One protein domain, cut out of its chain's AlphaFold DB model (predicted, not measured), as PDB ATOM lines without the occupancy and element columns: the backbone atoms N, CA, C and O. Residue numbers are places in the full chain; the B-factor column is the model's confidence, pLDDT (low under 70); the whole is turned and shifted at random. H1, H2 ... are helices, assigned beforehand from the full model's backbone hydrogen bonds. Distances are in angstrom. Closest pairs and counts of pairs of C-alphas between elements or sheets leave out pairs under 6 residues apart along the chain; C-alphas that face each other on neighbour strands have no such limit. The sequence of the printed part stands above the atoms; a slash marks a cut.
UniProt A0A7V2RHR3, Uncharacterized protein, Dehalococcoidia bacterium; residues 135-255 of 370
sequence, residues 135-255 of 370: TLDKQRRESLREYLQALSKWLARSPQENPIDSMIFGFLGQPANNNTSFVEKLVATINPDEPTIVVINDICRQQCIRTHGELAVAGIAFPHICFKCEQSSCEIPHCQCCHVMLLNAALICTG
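AT A GLANCE: This is residues 135 to 255 of the 370 residues of an uncharacterized protein of Dehalococcoidia bacterium (UniProt A0A7V2RHR3). A compact helical bundle is built round H7, with H4 packed side by side on it and H1 and H3 running roughly lengthwise with these two; H2 packs slantwise on H1 and on the last part of H7. The short helices H5 and H6 pack on H4 and H7 respectively, and a long loop, residues 229 to 240, makes one end of the domain. The printed part has 121 residues with seven named helices, H1 to H7 in order along the chain, and no named strand; the class is all helix. The radius of gyration of the C-alphas is 13.6 A, and the C-alphas span 38 by 36 by 22 A.

IN THESE COORDINATES: H1, residues 135 to 155, begins with C-alpha 135 at (23.773, -6.079, 89.882) and is 30.3 A long from first to last C-alpha. H2 is residues 163 to 172, 14.3 A long, and H3 is residues 177 to 189, 18.4 A long. H4, residues 197 to 212, begins with C-alpha 197 at (8.400, 3.317, 90.360) and is 21.9 A long. H5 is residues 214 to 217 and H6 is residues 224 to 228. H7, residues 241 to 254, is 19.8 A long and ends with C-alpha 254 at (3.065, 9.684, 107.807).

HOW THE PARTS SIT: H7 is the hub, touching H2, H3, H4 and H6. H1, H3, H4 and H7 form a bundle, a group of helices running roughly lengthwise together. H4 and H7 touch, with the closest C-alphas, those of Cys 204 and Ala 250, 4.9 A apart; they run the same way at a shallow tilt of 24 degrees. H3 and H7 only just touch, with 3 pairs of C-alphas within 8 A, the closest being Asn 179 and Thr 254 at 5.6 A. H3 and H4 are close but not clearly touching, at a shallow tilt of 7 degrees, opposite ways; their closest C-alphas, those of Phe 182 and Gln 207, are 7.6 A apart. H1 and H7 are also close but not clearly touching, with the C-alphas of Leu 144 and Val 244 closest at 7.3 A. H1 touches H3 with residues 148 to 155 alone, and the closest C-alphas, those of Leu 148 and Val 187, are 5.9 A apart. H2 touches H1, closest at the C-alphas of Ala 150 and Asp 165, 5.0 A apart, at a steep tilt of 53 degrees. H2 also touches H7, closest at the C-alphas of Phe 171 and Ile 252, 5.2 A apart. H5 touches H4, with the C-alphas of Cys 208 and Ala 216 closest at 6.4 A, and H5 and H6 touch only at the corner. H6 touches H7, with the C-alphas of His 224 and Ala 249 closest at 5.6 A. H1 and H4 are apart. Each O i to N i+4 pair is within hydrogen-bond range in H1, H2, H3, H4 and H7; in H6 0 of 1 is, beside 2 of 2 O i to N i+3 pairs, and H5 is too short for an O i to N i+4 pair.

THE WHOLE: The two C-alphas farthest apart, those of Pro 159 and Ser 233, are 39.8 A apart. The printed part has no cut, and the link from H6 to H7 is long, with 12 residues. The mean pLDDT of the printed part is 84.8; residues 219 to 220 and 230 to 241 are under 70.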
ATOM      1  N   THR A 135      23.373  -6.221  88.470       85.25
ATOM      2  CA  THR A 135      23.773  -6.079  89.882       85.25
ATOM      3  C   THR A 135      22.980  -4.971  90.560       85.25
ATOM      4  O   THR A 135      22.509  -5.140  91.681       85.25
ATOM      5  N   LEU A 136      22.775  -3.864  89.846       84.62
ATOM      6  CA  LEU A 136      21.940  -2.756  90.278       84.62
ATOM      7  C   LEU A 136      20.488  -3.228  90.466       84.62
ATOM      8  O   LEU A 136      19.905  -3.018  91.529       84.62
ATOM      9  N   ASP A 137      19.896  -3.908  89.487       85.19
ATOM     10  CA  ASP A 137      18.541  -4.445  89.619       85.19
ATOM     11  C   ASP A 137      18.401  -5.401  90.815       85.19
ATOM     12  O   ASP A 137      17.468  -5.268  91.606       85.19
ATOM     13  N   LYS A 138      19.354  -6.322  90.994       87.94
ATOM     14  CA  LYS A 138      19.388  -7.230  92.146       87.94
ATOM     15  C   LYS A 138      19.388  -6.453  93.464       87.94
ATOM     16  O   LYS A 138      18.529  -6.704  94.305       87.94
ATOM     17  N   GLN A 139      20.285  -5.477  93.594       87.44
ATOM     18  CA  GLN A 139      20.377  -4.619  94.772       87.44
ATOM     19  C   GLN A 139      19.053  -3.887  95.040       87.44
ATOM     20  O   GLN A 139      18.582  -3.876  96.170       87.44
ATOM     21  N   ARG A 140      18.410  -3.323  94.007       87.75
ATOM     22  CA  ARG A 140      17.097  -2.664  94.133       87.75
ATOM     23  C   ARG A 140      16.054  -3.606  94.740       87.75
ATOM     24  O   ARG A 140      15.306  -3.195  95.625       87.75
ATOM     25  N   ARG A 141      15.979  -4.845  94.244       90.00
ATOM     26  CA  ARG A 141      15.018  -5.843  94.738       90.00
ATOM     27  C   ARG A 141      15.312  -6.231  96.183       90.00
ATOM     28  O   ARG A 141      14.387  -6.325  96.980       90.00
ATOM     29  N   GLU A 142      16.583  -6.420  96.528       90.31
ATOM     30  CA  GLU A 142      17.019  -6.712  97.900       90.31
ATOM     31  C   GLU A 142      16.650  -5.579  98.862       90.31
ATOM     32  O   GLU A 142      15.959  -5.848  99.843       90.31
ATOM     33  N   SER A 143      16.946  -4.319  98.523       89.00
ATOM     34  CA  SER A 143      16.546  -3.169  99.348       89.00
ATOM     35  C   SER A 143      15.042  -3.110  99.580       89.00
ATOM     36  O   SER A 143      14.594  -2.845 100.690       89.00
ATOM     37  N   LEU A 144      14.237  -3.350  98.540       91.69
ATOM     38  CA  LEU A 144      12.784  -3.335  98.681       91.69
ATOM     39  C   LEU A 144      12.287  -4.477  99.570       91.69
ATOM     40  O   LEU A 144      11.380  -4.255 100.367       91.69
ATOM     41  N   ARG A 145      12.880  -5.675  99.482       93.81
ATOM     42  CA  ARG A 145      12.539  -6.783 100.390       93.81
ATOM     43  C   ARG A 145      12.871  -6.439 101.837       93.81
ATOM     44  O   ARG A 145      12.019  -6.643 102.696       93.81
ATOM     45  N   GLU A 146      14.053  -5.888 102.094       92.50
ATOM     46  CA  GLU A 146      14.466  -5.464 103.437       92.50
ATOM     47  C   GLU A 146      13.525  -4.389 103.995       92.50
ATOM     48  O   GLU A 146      13.044  -4.516 105.121       92.50
ATOM     49  N   TYR A 147      13.155  -3.398 103.178       93.38
ATOM     50  CA  TYR A 147      12.164  -2.386 103.546       93.38
ATOM     51  C   TYR A 147      10.804  -2.993 103.894       93.38
ATOM     52  O   TYR A 147      10.229  -2.668 104.929       93.38
ATOM     53  N   LEU A 148      10.268  -3.884 103.055       95.19
ATOM     54  CA  LEU A 148       8.973  -4.514 103.321       95.19
ATOM     55  C   LEU A 148       9.007  -5.421 104.553       95.19
ATOM     56  O   LEU A 148       8.026  -5.478 105.299       95.19
ATOM     57  N   GLN A 149      10.125  -6.105 104.793       96.00
ATOM     58  CA  GLN A 149      10.323  -6.902 105.998       96.00
ATOM     59  C   GLN A 149      10.328  -6.013 107.246       96.00
ATOM     60  O   GLN A 149       9.624  -6.319 108.207       96.00
ATOM     61  N   ALA A 150      11.052  -4.896 107.217       95.75
ATOM     62  CA  ALA A 150      11.098  -3.930 108.309       95.75
ATOM     63  C   ALA A 150       9.729  -3.269 108.568       95.75
ATOM     64  O   ALA A 150       9.294  -3.160 109.715       95.75
ATOM     65  N   LEU A 151       8.981  -2.921 107.515       96.62
ATOM     66  CA  LEU A 151       7.599  -2.434 107.627       96.62
ATOM     67  C   LEU A 151       6.664  -3.488 108.238       96.62
ATOM     68  O   LEU A 151       5.834  -3.169 109.090       96.62
ATOM     69  N   SER A 152       6.822  -4.754 107.853       96.94
ATOM     70  CA  SER A 152       6.050  -5.866 108.421       96.94
ATOM     71  C   SER A 152       6.388  -6.096 109.896       96.94
ATOM     72  O   SER A 152       5.487  -6.316 110.706       96.94
ATOM     73  N   LYS A 153       7.671  -5.989 110.274       96.62
ATOM     74  CA  LYS A 153       8.112  -6.015 111.676       96.62
ATOM     75  C   LYS A 153       7.500  -4.870 112.473       96.62
ATOM     76  O   LYS A 153       7.031  -5.108 113.584       96.62
ATOM     77  N   TRP A 154       7.460  -3.663 111.910       96.50
ATOM     78  CA  TRP A 154       6.834  -2.502 112.543       96.50
ATOM     79  C   TRP A 154       5.335  -2.729 112.791       96.50
ATOM     80  O   TRP A 154       4.876  -2.557 113.921       96.50
ATOM     81  N   LEU A 155       4.595  -3.234 111.793       96.38
ATOM     82  CA  LEU A 155       3.184  -3.622 111.950       96.38
ATOM     83  C   LEU A 155       2.995  -4.677 113.050       96.38
ATOM     84  O   LEU A 155       2.091  -4.570 113.878       96.38
ATOM     85  N   ALA A 156       3.874  -5.680 113.084       95.88
ATOM     86  CA  ALA A 156       3.846  -6.760 114.066       95.88
ATOM     87  C   ALA A 156       4.411  -6.367 115.443       95.88
ATOM     88  O   ALA A 156       4.369  -7.182 116.365       95.88
ATOM     89  N   ARG A 157       4.963  -5.154 115.594       94.31
ATOM     90  CA  ARG A 157       5.701  -4.695 116.788       94.31
ATOM     91  C   ARG A 157       6.828  -5.650 117.194       94.31
ATOM     92  O   ARG A 157       7.060  -5.899 118.376       94.31
ATOM     93  N   SER A 158       7.493  -6.220 116.197       94.25
ATOM     94  CA  SER A 158       8.645  -7.095 116.400       94.25
ATOM     95  C   SER A 158       9.887  -6.285 116.801       94.25
ATOM     96  O   SER A 158       9.940  -5.087 116.519       94.25
ATOM     97  N   PRO A 159      10.887  -6.913 117.446       89.81
ATOM     98  CA  PRO A 159      12.155  -6.257 117.750       89.81
ATOM     99  C   PRO A 159      12.845  -5.700 116.497       89.81
ATOM    100  O   PRO A 159      12.748  -6.279 115.414       89.81
ATOM    101  N   GLN A 160      13.559  -4.586 116.671       89.00
ATOM    102  CA  GLN A 160      14.451  -4.026 115.655       89.00
ATOM    103  C   GLN A 160      15.755  -4.826 115.651       89.00
ATOM    104  O   GLN A 160      16.349  -5.035 116.708       89.00
ATOM    105  N   GLU A 161      16.204  -5.275 114.483       86.81
ATOM    106  CA  GLU A 161      17.387  -6.139 114.356       86.81
ATOM    107  C   GLU A 161      18.494  -5.510 113.508       86.81
ATOM    108  O   GLU A 161      19.651  -5.914 113.603       86.81
ATOM    109  N   ASN A 162      18.154  -4.543 112.656       85.62
ATOM    110  CA  ASN A 162      19.088  -3.932 111.719       85.62
ATOM    111  C   ASN A 162      18.840  -2.414 111.580       85.62
ATOM    112  O   ASN A 162      17.817  -1.907 112.047       85.62
ATOM    113  N   PRO A 163      19.746  -1.672 110.918       86.06
ATOM    114  CA  PRO A 163      19.600  -0.224 110.782       86.06
ATOM    115  C   PRO A 163      18.360   0.244 110.002       86.06
ATOM    116  O   PRO A 163      17.849   1.331 110.276       86.06
ATOM    117  N   ILE A 164      17.854  -0.556 109.055       90.12
ATOM    118  CA  ILE A 164      16.628  -0.247 108.300       90.12
ATOM    119  C   ILE A 164      15.405  -0.341 109.222       90.12
ATOM    120  O   ILE A 164      14.541   0.536 109.169       90.12
ATOM    121  N   ASP A 165      15.361  -1.343 110.110       91.56
ATOM    122  CA  ASP A 165      14.329  -1.454 111.146       91.56
ATOM    123  C   ASP A 165      14.329  -0.185 112.015       91.56
ATOM    124  O   ASP A 165      13.293   0.458 112.166       91.56
ATOM    125  N   SER A 166      15.490   0.232 112.532       88.69
ATOM    126  CA  SER A 166      15.589   1.430 113.378       88.69
ATOM    127  C   SER A 166      15.152   2.711 112.668       88.69
ATOM    128  O   SER A 166      14.415   3.505 113.250       88.69
ATOM    129  N   MET A 167      15.523   2.892 111.399       90.81
ATOM    130  CA  MET A 167      15.072   4.030 110.593       90.81
ATOM    131  C   MET A 167      13.547   4.044 110.422       90.81
ATOM    132  O   MET A 167      12.906   5.065 110.663       90.81
ATOM    133  N   ILE A 168      12.950   2.916 110.022       92.75
ATOM    134  CA  ILE A 168      11.502   2.820 109.784       92.75
ATOM    135  C   ILE A 168      10.720   3.040 111.078       92.75
ATOM    136  O   ILE A 168       9.732   3.777 111.074       92.75
ATOM    137  N   PHE A 169      11.161   2.437 112.183       92.12
ATOM    138  CA  PHE A 169      10.523   2.612 113.485       92.12
ATOM    139  C   PHE A 169      10.644   4.053 113.982       92.12
ATOM    140  O   PHE A 169       9.665   4.582 114.504       92.12
ATOM    141  N   GLY A 170      11.801   4.693 113.790       89.25
ATOM    142  CA  GLY A 170      11.998   6.102 114.123       89.25
ATOM    143  C   GLY A 170      11.076   7.013 113.313       89.25
ATOM    144  O   GLY A 170      10.316   7.784 113.890       89.25
ATOM    145  N   PHE A 171      11.051   6.861 111.982       90.69
ATOM    146  CA  PHE A 171      10.212   7.696 111.115       90.69
ATOM    147  C   PHE A 171       8.724   7.531 111.398       90.69
ATOM    148  O   PHE A 171       8.003   8.522 111.437       90.69
ATOM    149  N   LEU A 172       8.248   6.298 111.587       91.44
ATOM    150  CA  LEU A 172       6.825   6.029 111.794       91.44
ATOM    151  C   LEU A 172       6.357   6.262 113.234       91.44
ATOM    152  O   LEU A 172       5.168   6.525 113.443       91.44
ATOM    153  N   GLY A 173       7.257   6.138 114.211       89.50
ATOM    154  CA  GLY A 173       6.934   6.130 115.631       89.50
ATOM    155  C   GLY A 173       6.016   4.974 116.029       89.50
ATOM    156  O   GLY A 173       6.107   3.859 115.510       89.50
ATOM    157  N   GLN A 174       5.117   5.232 116.983       87.62
ATOM    158  CA  GLN A 174       4.167   4.226 117.459       87.62
ATOM    159  C   GLN A 174       3.030   3.982 116.448       87.62
ATOM    160  O   GLN A 174       2.543   4.931 115.824       87.62
ATOM    161  N   PRO A 175       2.543   2.734 116.307       87.94
ATOM    162  CA  PRO A 175       1.394   2.444 115.457       87.94
ATOM    163  C   PRO A 175       0.125   3.186 115.902       87.94
ATOM    164  O   PRO A 175      -0.338   3.048 117.035       87.94
ATOM    165  N   ALA A 176      -0.459   3.922 114.967       86.12
ATOM    166  CA  ALA A 176      -1.715   4.657 115.025       86.12
ATOM    167  C   ALA A 176      -2.571   4.323 113.786       86.12
ATOM    168  O   ALA A 176      -2.103   3.717 112.823       86.12
ATOM    169  N   ASN A 177      -3.853   4.696 113.776       81.31
ATOM    170  CA  ASN A 177      -4.761   4.275 112.696       81.31
ATOM    171  C   ASN A 177      -4.311   4.753 111.299       81.31
ATOM    172  O   ASN A 177      -4.459   4.025 110.320       81.31
ATOM    173  N   ASN A 178      -3.755   5.965 111.195       84.94
ATOM    174  CA  ASN A 178      -3.325   6.557 109.927       84.94
ATOM    175  C   ASN A 178      -2.041   5.913 109.373       84.94
ATOM    176  O   ASN A 178      -2.016   5.531 108.203       84.94
ATOM    177  N   ASN A 179      -0.996   5.774 110.196       90.75
ATOM    178  CA  ASN A 179       0.277   5.198 109.767       90.75
ATOM    179  C   ASN A 179       0.175   3.677 109.570       90.75
ATOM    180  O   ASN A 179       0.716   3.166 108.596       90.75
ATOM    181  N   THR A 180      -0.629   2.973 110.374       94.88
ATOM    182  CA  THR A 180      -0.898   1.536 110.192       94.88
ATOM    183  C   THR A 180      -1.559   1.268 108.842       94.88
ATOM    184  O   THR A 180      -1.030   0.494 108.049       94.88
ATOM    185  N   SER A 181      -2.652   1.975 108.523       94.88
ATOM    186  CA  SER A 181      -3.365   1.787 107.250       94.88
ATOM    187  C   SER A 181      -2.487   2.092 106.030       94.88
ATOM    188  O   SER A 181      -2.578   1.417 105.002       94.88
ATOM    189  N   PHE A 182      -1.612   3.096 106.131       95.94
ATOM    190  CA  PHE A 182      -0.664   3.401 105.064       95.94
ATOM    191  C   PHE A 182       0.385   2.298 104.886       95.94
ATOM    192  O   PHE A 182       0.633   1.869 103.758       95.94
ATOM    193  N   VAL A 183       0.978   1.809 105.978       96.69
ATOM    194  CA  VAL A 183       1.999   0.756 105.916       96.69
ATOM    195  C   VAL A 183       1.410  -0.559 105.403       96.69
ATOM    196  O   VAL A 183       2.017  -1.194 104.544       96.69
ATOM    197  N   GLU A 184       0.196  -0.925 105.823       97.50
ATOM    198  CA  GLU A 184      -0.541  -2.065 105.257       97.50
ATOM    199  C   GLU A 184      -0.714  -1.924 103.739       97.50
ATOM    200  O   GLU A 184      -0.467  -2.871 102.990       97.50
ATOM    201  N   LYS A 185      -1.075  -0.723 103.262       96.62
ATOM    202  CA  LYS A 185      -1.195  -0.440 101.827       96.62
ATOM    203  C   LYS A 185       0.143  -0.602 101.100       96.62
ATOM    204  O   LYS A 185       0.154  -1.174 100.010       96.62
ATOM    205  N   LEU A 186       1.252  -0.116 101.665       95.81
ATOM    206  CA  LEU A 186       2.585  -0.278 101.070       95.81
ATOM    207  C   LEU A 186       2.959  -1.756 100.942       95.81
ATOM    208  O   LEU A 186       3.292  -2.203  99.844       95.81
ATOM    209  N   VAL A 187       2.846  -2.513 102.037       96.38
ATOM    210  CA  VAL A 187       3.184  -3.944 102.083       96.38
ATOM    211  C   VAL A 187       2.319  -4.755 101.118       96.38
ATOM    212  O   VAL A 187       2.828  -5.649 100.450       96.38
ATOM    213  N   ALA A 188       1.032  -4.424 100.990       95.75
ATOM    214  CA  ALA A 188       0.129  -5.116 100.073       95.75
ATOM    215  C   ALA A 188       0.361  -4.773  98.591       95.75
ATOM    216  O   ALA A 188      -0.018  -5.557  97.723       95.75
ATOM    217  N   THR A 189       0.930  -3.602  98.286       94.38
ATOM    218  CA  THR A 189       1.006  -3.102  96.903       94.38
ATOM    219  C   THR A 189       2.382  -3.276  96.267       94.38
ATOM    220  O   THR A 189       2.481  -3.478  95.058       94.38
ATOM    221  N   ILE A 190       3.458  -3.163  97.044       93.38
ATOM    222  CA  ILE A 190       4.817  -3.206  96.502       93.38
ATOM    223  C   ILE A 190       5.233  -4.660  96.309       93.38
ATOM    224  O   ILE A 190       5.387  -5.402  97.272       93.38
ATOM    225  N   ASN A 191       5.480  -5.043  95.056       92.81
ATOM    226  CA  ASN A 191       6.149  -6.293  94.720       92.81
ATOM    227  C   ASN A 191       7.655  -6.032  94.520       92.81
ATOM    228  O   ASN A 191       8.016  -5.369  93.543       92.81
ATOM    229  N   PRO A 192       8.550  -6.543  95.389       90.62
ATOM    230  CA  PRO A 192       9.989  -6.364  95.222       90.62
ATOM    231  C   PRO A 192      10.553  -6.986  93.948       90.62
ATOM    232  O   PRO A 192      11.596  -6.533  93.498       90.62
ATOM    233  N   ASP A 193       9.908  -8.002  93.367       91.00
ATOM    234  CA  ASP A 193      10.394  -8.655  92.145       91.00
ATOM    235  C   ASP A 193       9.976  -7.915  90.868       91.00
ATOM    236  O   ASP A 193      10.664  -8.014  89.852       91.00
ATOM    237  N   GLU A 194       8.914  -7.111  90.939       86.19
ATOM    238  CA  GLU A 194       8.395  -6.298  89.831       86.19
ATOM    239  C   GLU A 194       8.064  -4.865  90.294       86.19
ATOM    240  O   GLU A 194       6.915  -4.414  90.214       86.19
ATOM    241  N   PRO A 195       9.045  -4.105  90.816       78.31
ATOM    242  CA  PRO A 195       8.752  -2.824  91.432       78.31
ATOM    243  C   PRO A 195       8.447  -1.771  90.370       78.31
ATOM    244  O   PRO A 195       9.276  -1.453  89.514       78.31
ATOM    245  N   THR A 196       7.256  -1.184  90.449       86.19
ATOM    246  CA  THR A 196       6.855  -0.097  89.556       86.19
ATOM    247  C   THR A 196       7.083   1.241  90.243       86.19
ATOM    248  O   THR A 196       6.323   1.629  91.132       86.19
ATOM    249  N   ILE A 197       8.099   1.989  89.805       84.94
ATOM    250  CA  ILE A 197       8.400   3.317  90.360       84.94
ATOM    251  C   ILE A 197       7.188   4.257  90.313       84.94
ATOM    252  O   ILE A 197       6.980   5.033  91.237       84.94
ATOM    253  N   VAL A 198       6.353   4.143  89.275       87.50
ATOM    254  CA  VAL A 198       5.114   4.920  89.117       87.50
ATOM    255  C   VAL A 198       4.132   4.638  90.254       87.50
ATOM    256  O   VAL A 198       3.597   5.575  90.837       87.50
ATOM    257  N   VAL A 199       3.931   3.362  90.595       90.06
ATOM    258  CA  VAL A 199       3.009   2.939  91.660       90.06
ATOM    259  C   VAL A 199       3.533   3.369  93.027       90.06
ATOM    260  O   VAL A 199       2.778   3.932  93.817       90.06
ATOM    261  N   ILE A 200       4.829   3.164  93.296       91.69
ATOM    262  CA  ILE A 200       5.448   3.602  94.556       91.69
ATOM    263  C   ILE A 200       5.350   5.122  94.693       91.69
ATOM    264  O   ILE A 200       4.914   5.610  95.733       91.69
ATOM    265  N   ASN A 201       5.701   5.865  93.639       91.25
ATOM    266  CA  ASN A 201       5.619   7.322  93.633       91.25
ATOM    267  C   ASN A 201       4.190   7.794  93.912       91.25
ATOM    268  O   ASN A 201       4.001   8.573  94.838       91.25
ATOM    269  N   ASP A 202       3.185   7.288  93.193       92.25
ATOM    270  CA  ASP A 202       1.797   7.703  93.411       92.25
ATOM    271  C   ASP A 202       1.341   7.438  94.853       92.25
ATOM    272  O   ASP A 202       0.882   8.354  95.532       92.25
ATOM    273  N   ILE A 203       1.554   6.230  95.382       94.50
ATOM    274  CA  ILE A 203       1.132   5.887  96.749       94.50
ATOM    275  C   ILE A 203       1.819   6.778  97.790       94.50
ATOM    276  O   ILE A 203       1.144   7.318  98.669       94.50
ATOM    277  N   CYS A 204       3.137   6.956  97.677       93.69
ATOM    278  CA  CYS A 204       3.926   7.787  98.581       93.69
ATOM    279  C   CYS A 204       3.544   9.272  98.486       93.69
ATOM    280  O   CYS A 204       3.341   9.933  99.506       93.69
ATOM    281  N   ARG A 205       3.388   9.792  97.264       92.06
ATOM    282  CA  ARG A 205       3.040  11.193  96.994       92.06
ATOM    283  C   ARG A 205       1.655  11.526  97.536       92.06
ATOM    284  O   ARG A 205       1.500  12.529  98.228       92.06
ATOM    285  N   GLN A 206       0.659  10.680  97.263       93.31
ATOM    286  CA  GLN A 206      -0.710  10.872  97.751       93.31
ATOM    287  C   GLN A 206      -0.776  10.859  99.277       93.31
ATOM    288  O   GLN A 206      -1.537  11.624  99.870       93.31
ATOM    289  N   GLN A 207       0.032  10.017  99.919       92.25
ATOM    290  CA  GLN A 207       0.107   9.983 101.371       92.25
ATOM    291  C   GLN A 207       0.694  11.283 101.940       92.25
ATOM    292  O   GLN A 207       0.094  11.864 102.841       92.25
ATOM    293  N   CYS A 208       1.795  11.795 101.378       89.12
ATOM    294  CA  CYS A 208       2.341  13.092 101.790       89.12
ATOM    295  C   CYS A 208       1.343  14.242 101.594       89.12
ATOM    296  O   CYS A 208       1.155  15.046 102.505       89.12
ATOM    297  N   ILE A 209       0.649  14.294 100.447       89.31
ATOM    298  CA  ILE A 209      -0.384  15.312 100.185       89.31
ATOM    299  C   ILE A 209      -1.527  15.208 101.195       89.31
ATOM    300  O   ILE A 209      -2.034  16.225 101.662       89.31
ATOM    301  N   ARG A 210      -1.944  13.990 101.550       89.56
ATOM    302  CA  ARG A 210      -3.009  13.781 102.533       89.56
ATOM    303  C   ARG A 210      -2.620  14.294 103.918       89.56
ATOM    304  O   ARG A 210      -3.486  14.853 104.586       89.56
ATOM    305  N   THR A 211      -1.375  14.089 104.350       85.69
ATOM    306  CA  THR A 211      -0.952  14.506 105.693       85.69
ATOM    307  C   THR A 211      -0.626  15.998 105.770       85.69
ATOM    308  O   THR A 211      -1.053  16.653 106.714       85.69
ATOM    309  N   HIS A 212       0.073  16.544 104.769       81.94
ATOM    310  CA  HIS A 212       0.692  17.881 104.842       81.94
ATOM    311  C   HIS A 212       0.262  18.841 103.716       81.94
ATOM    312  O   HIS A 212       0.679  19.997 103.668       81.94
ATOM    313  N   GLY A 213      -0.595  18.392 102.798       84.81
ATOM    314  CA  GLY A 213      -1.033  19.163 101.632       84.81
ATOM    315  C   GLY A 213      -0.030  19.164 100.469       84.81
ATOM    316  O   GLY A 213       1.055  18.591 100.526       84.81
ATOM    317  N   GLU A 214      -0.393  19.840  99.375       85.00
ATOM    318  CA  GLU A 214       0.401  19.880  98.127       85.00
ATOM    319  C   GLU A 214       1.790  20.526  98.287       85.00
ATOM    320  O   GLU A 214       2.693  20.275  97.489       85.00
ATOM    321  N   LEU A 215       1.999  21.350  99.319       78.06
ATOM    322  CA  LEU A 215       3.291  22.002  99.542       78.06
ATOM    323  C   LEU A 215       4.393  21.008  99.940       78.06
ATOM    324  O   LEU A 215       5.539  21.217  99.542       78.06
ATOM    325  N   ALA A 216       4.054  19.907 100.620       72.31
ATOM    326  CA  ALA A 216       5.025  18.889 101.035       72.31
ATOM    327  C   ALA A 216       5.701  18.197  99.838       72.31
ATOM    328  O   ALA A 216       6.887  17.875  99.862       72.31
ATOM    329  N   VAL A 217       4.973  18.036  98.729       77.19
ATOM    330  CA  VAL A 217       5.499  17.430  97.491       77.19
ATOM    331  C   VAL A 217       6.091  18.464  96.527       77.19
ATOM    332  O   VAL A 217       6.753  18.110  95.552       77.19
ATOM    333  N   ALA A 218       5.896  19.756  96.808       75.12
ATOM    334  CA  ALA A 218       6.553  20.850  96.099       75.12
ATOM    335  C   ALA A 218       7.988  21.106  96.598       75.12
ATOM    336  O   ALA A 218       8.711  21.894  95.974       75.12
ATOM    337  N   GLY A 219       8.413  20.428  97.673       67.69
ATOM    338  CA  GLY A 219       9.731  20.553  98.294       67.69
ATOM    339  C   GLY A 219      10.908  20.428  97.318       67.69
ATOM    340  O   GLY A 219      10.832  19.789  96.264       67.69
ATOM    341  N   ILE A 220      12.015  21.093  97.651       67.69
ATOM    342  CA  ILE A 220      13.264  21.094  96.863       67.69
ATOM    343  C   ILE A 220      14.389  20.296  97.527       67.69
ATOM    344  O   ILE A 220      15.509  20.302  97.034       67.69
ATOM    345  N   ALA A 221      14.114  19.624  98.637       72.62
ATOM    346  CA  ALA A 221      15.128  18.939  99.423       72.62
ATOM    347  C   ALA A 221      14.816  17.451  99.575       72.62
ATOM    348  O   ALA A 221      13.681  17.006  99.377       72.62
ATOM    349  N   PHE A 222      15.852  16.675  99.882       72.56
ATOM    350  CA  PHE A 222      15.740  15.235 100.060       72.56
ATOM    351  C   PHE A 222      14.972  14.879 101.342       72.56
ATOM    352  O   PHE A 222      15.141  15.559 102.349       72.56
ATOM    353  N   PRO A 223      14.159  13.809 101.330       77.88
ATOM    354  CA  PRO A 223      13.891  12.926 100.187       77.88
ATOM    355  C   PRO A 223      12.781  13.425  99.231       77.88
ATOM    356  O   PRO A 223      12.640  12.896  98.132       77.88
ATOM    357  N   HIS A 224      12.022  14.466  99.590       79.94
ATOM    358  CA  HIS A 224      10.839  14.946  98.853       79.94
ATOM    359  C   HIS A 224      11.110  15.399  97.408       79.94
ATOM    360  O   HIS A 224      10.240  15.266  96.547       79.94
ATOM    361  N   ILE A 225      12.322  15.873  97.097       79.75
ATOM    362  CA  ILE A 225      12.723  16.200  95.719       79.75
ATOM    363  C   ILE A 225      12.584  14.994  94.771       79.75
ATOM    364  O   ILE A 225      12.329  15.176  93.581       79.75
ATOM    365  N   CYS A 226      12.661  13.761  95.287       82.50
ATOM    366  CA  CYS A 226      12.503  12.549  94.487       82.50
ATOM    367  C   CYS A 226      11.094  12.383  93.899       82.50
ATOM    368  O   CYS A 226      10.962  11.705  92.883       82.50
ATOM    369  N   PHE A 227      10.060  13.046  94.439       83.81
ATOM    370  CA  PHE A 227       8.727  13.074  93.813       83.81
ATOM    371  C   PHE A 227       8.735  13.754  92.435       83.81
ATOM    372  O   PHE A 227       7.860  13.480  91.612       83.81
ATOM    373  N   LYS A 228       9.727  14.619  92.174       79.44
ATOM    374  CA  LYS A 228       9.920  15.341  90.906       79.44
ATOM    375  C   LYS A 228      10.836  14.622  89.927       79.44
ATOM    376  O   LYS A 228      10.981  15.100  88.806       79.44
ATOM    377  N   CYS A 229      11.486  13.527  90.328       73.69
ATOM    378  CA  CYS A 229      12.225  12.705  89.379       73.69
ATOM    379  C   CYS A 229      11.203  12.147  88.388       73.69
ATOM    380  O   CYS A 229      10.466  11.215  88.711       73.69
ATOM    381  N   GLU A 230      11.101  12.806  87.231       57.38
ATOM    382  CA  GLU A 230      10.119  12.494  86.205       57.38
ATOM    383  C   GLU A 230      10.178  11.009  85.869       57.38
ATOM    384  O   GLU A 230      11.229  10.367  85.947       57.38
ATOM    385  N   GLN A 231       9.014  10.490  85.490       54.59
ATOM    386  CA  GLN A 231       8.787   9.178  84.906       54.59
ATOM    387  C   GLN A 231       9.568   9.054  83.586       54.59
ATOM    388  O   GLN A 231       8.975   8.941  82.515       54.59
ATOM    389  N   SER A 232      10.903   9.130  83.632       44.56
ATOM    390  CA  SER A 232      11.747   8.870  82.482       44.56
ATOM    391  C   SER A 232      11.352   7.489  82.003       44.56
ATOM    392  O   SER A 232      11.409   6.533  82.776       44.56
ATOM    393  N   SER A 233      10.936   7.410  80.750       43.44
ATOM    394  CA  SER A 233      10.467   6.240  80.007       43.44
ATOM    395  C   SER A 233      11.452   5.057  79.962       43.44
ATOM    396  O   SER A 233      11.235   4.098  79.229       43.44
ATOM    397  N   CYS A 234      12.526   5.105  80.747       39.66
ATOM    398  CA  CYS A 234      13.455   4.022  80.997       39.66
ATOM    399  C   CYS A 234      12.874   3.049  82.034       39.66
ATOM    400  O   CYS A 234      12.540   3.440  83.153       39.66
ATOM    401  N   GLU A 235      12.846   1.758  81.696       45.03
ATOM    402  CA  GLU A 235      12.438   0.655  82.588       45.03
ATOM    403  C   GLU A 235      13.269   0.579  83.891       45.03
ATOM    404  O   GLU A 235      12.857  -0.049  84.868       45.03
ATOM    405  N   ILE A 236      14.423   1.260  83.936       47.94
ATOM    406  CA  ILE A 236      15.281   1.400  85.113       47.94
ATOM    407  C   ILE A 236      15.551   2.896  85.342       47.94
ATOM    408  O   ILE A 236      16.198   3.527  84.500       47.94
ATOM    409  N   PRO A 237      15.117   3.484  86.473       51.59
ATOM    410  CA  PRO A 237      15.471   4.856  86.813       51.59
ATOM    411  C   PRO A 237      16.993   5.008  86.889       51.59
ATOM    412  O   PRO A 237      17.663   4.218  87.557       51.59
ATOM    413  N   HIS A 238      17.548   6.058  86.276       56.19
ATOM    414  CA  HIS A 238      18.980   6.367  86.390       56.19
ATOM    415  C   HIS A 238      19.439   6.552  87.853       56.19
ATOM    416  O   HIS A 238      20.617   6.347  88.157       56.19
ATOM    417  N   CYS A 239      18.512   6.863  88.774       64.75
ATOM    418  CA  CYS A 239      18.756   6.845  90.215       64.75
ATOM    419  C   CYS A 239      17.992   5.716  90.902       64.75
ATOM    420  O   CYS A 239      16.798   5.833  91.151       64.75
ATOM    421  N   GLN A 240      18.689   4.656  91.305       62.47
ATOM    422  CA  GLN A 240      18.105   3.607  92.151       62.47
ATOM    423  C   GLN A 240      17.590   4.136  93.491       62.47
ATOM    424  O   GLN A 240      16.651   3.577  94.057       62.47
ATOM    425  N   CYS A 241      18.170   5.252  93.942       67.25
ATOM    426  CA  CYS A 241      17.752   5.990  95.117       67.25
ATOM    427  C   CYS A 241      16.251   6.309  95.123       67.25
ATOM    428  O   CYS A 241      15.667   6.405  96.194       67.25
ATOM    429  N   CYS A 242      15.601   6.437  93.958       75.94
ATOM    430  CA  CYS A 242      14.241   6.953  93.890       75.94
ATOM    431  C   CYS A 242      13.217   6.085  94.633       75.94
ATOM    432  O   CYS A 242      12.407   6.646  95.352       75.94
ATOM    433  N   HIS A 243      13.255   4.748  94.542       86.50
ATOM    434  CA  HIS A 243      12.221   3.907  95.171       86.50
ATOM    435  C   HIS A 243      12.235   4.068  96.693       86.50
ATOM    436  O   HIS A 243      11.225   4.405  97.301       86.50
ATOM    437  N   VAL A 244      13.403   3.869  97.296       87.44
ATOM    438  CA  VAL A 244      13.554   3.937  98.747       87.44
ATOM    439  C   VAL A 244      13.465   5.376  99.260       87.44
ATOM    440  O   VAL A 244      12.863   5.602 100.303       87.44
ATOM    441  N   MET A 245      13.958   6.374  98.522       87.12
ATOM    442  CA  MET A 245      13.764   7.772  98.920       87.12
ATOM    443  C   MET A 245      12.283   8.169  98.909       87.12
ATOM    444  O   MET A 245      11.837   8.850  99.825       87.12
ATOM    445  N   LEU A 246      11.491   7.707  97.933       89.94
ATOM    446  CA  LEU A 246      10.036   7.916  97.937       89.94
ATOM    447  C   LEU A 246       9.373   7.256  99.153       89.94
ATOM    448  O   LEU A 246       8.469   7.846  99.748       89.94
ATOM    449  N   LEU A 247       9.828   6.057  99.536       92.69
ATOM    450  CA  LEU A 247       9.378   5.397 100.761       92.69
ATOM    451  C   LEU A 247       9.729   6.245 101.985       92.69
ATOM    452  O   LEU A 247       8.817   6.626 102.708       92.69
ATOM    453  N   ASN A 248      10.994   6.631 102.170       91.19
ATOM    454  CA  ASN A 248      11.422   7.468 103.296       91.19
ATOM    455  C   ASN A 248      10.621   8.769 103.386       91.19
ATOM    456  O   ASN A 248      10.140   9.102 104.465       91.19
ATOM    457  N   ALA A 249      10.408   9.461 102.261       88.44
ATOM    458  CA  ALA A 249       9.589  10.671 102.221       88.44
ATOM    459  C   ALA A 249       8.183  10.414 102.772       88.44
ATOM    460  O   ALA A 249       7.730  11.112 103.673       88.44
ATOM    461  N   ALA A 250       7.509   9.369 102.289       91.12
ATOM    462  CA  ALA A 250       6.162   9.055 102.743       91.12
ATOM    463  C   ALA A 250       6.103   8.556 104.191       91.12
ATOM    464  O   ALA A 250       5.131   8.860 104.881       91.12
ATOM    465  N   LEU A 251       7.112   7.820 104.661       92.12
ATOM    466  CA  LEU A 251       7.204   7.382 106.056       92.12
ATOM    467  C   LEU A 251       7.341   8.587 106.992       92.12
ATOM    468  O   LEU A 251       6.558   8.695 107.932       92.12
ATOM    469  N   ILE A 252       8.232   9.530 106.671       87.94
ATOM    470  CA  ILE A 252       8.397  10.793 107.410       87.94
ATOM    471  C   ILE A 252       7.095  11.599 107.389       87.94
ATOM    472  O   ILE A 252       6.606  12.011 108.437       87.94
ATOM    473  N   CYS A 253       6.466  11.753 106.217       86.06
ATOM    474  CA  CYS A 253       5.170  12.423 106.104       86.06
ATOM    475  C   CYS A 253       4.088  11.774 106.976       86.06
ATOM    476  O   CYS A 253       3.159  12.453 107.395       86.06
ATOM    477  N   THR A 254       4.146  10.459 107.183       87.94
ATOM    478  CA  THR A 254       3.065   9.684 107.807       87.94
ATOM    479  C   THR A 254       3.234   9.495 109.309       87.94
ATOM    480  O   THR A 254       2.233   9.298 110.001       87.94
ATOM    481  N   GLY A 255       4.471   9.504 109.800       83.88
ATOM    482  CA  GLY A 255       4.788   9.266 111.201       83.88
ATOM    483  C   GLY A 255       4.605  10.479 112.111       83.88
ATOM    484  O   GLY A 255       3.631  11.221 111.994       83.88
TER     485      GLY A 255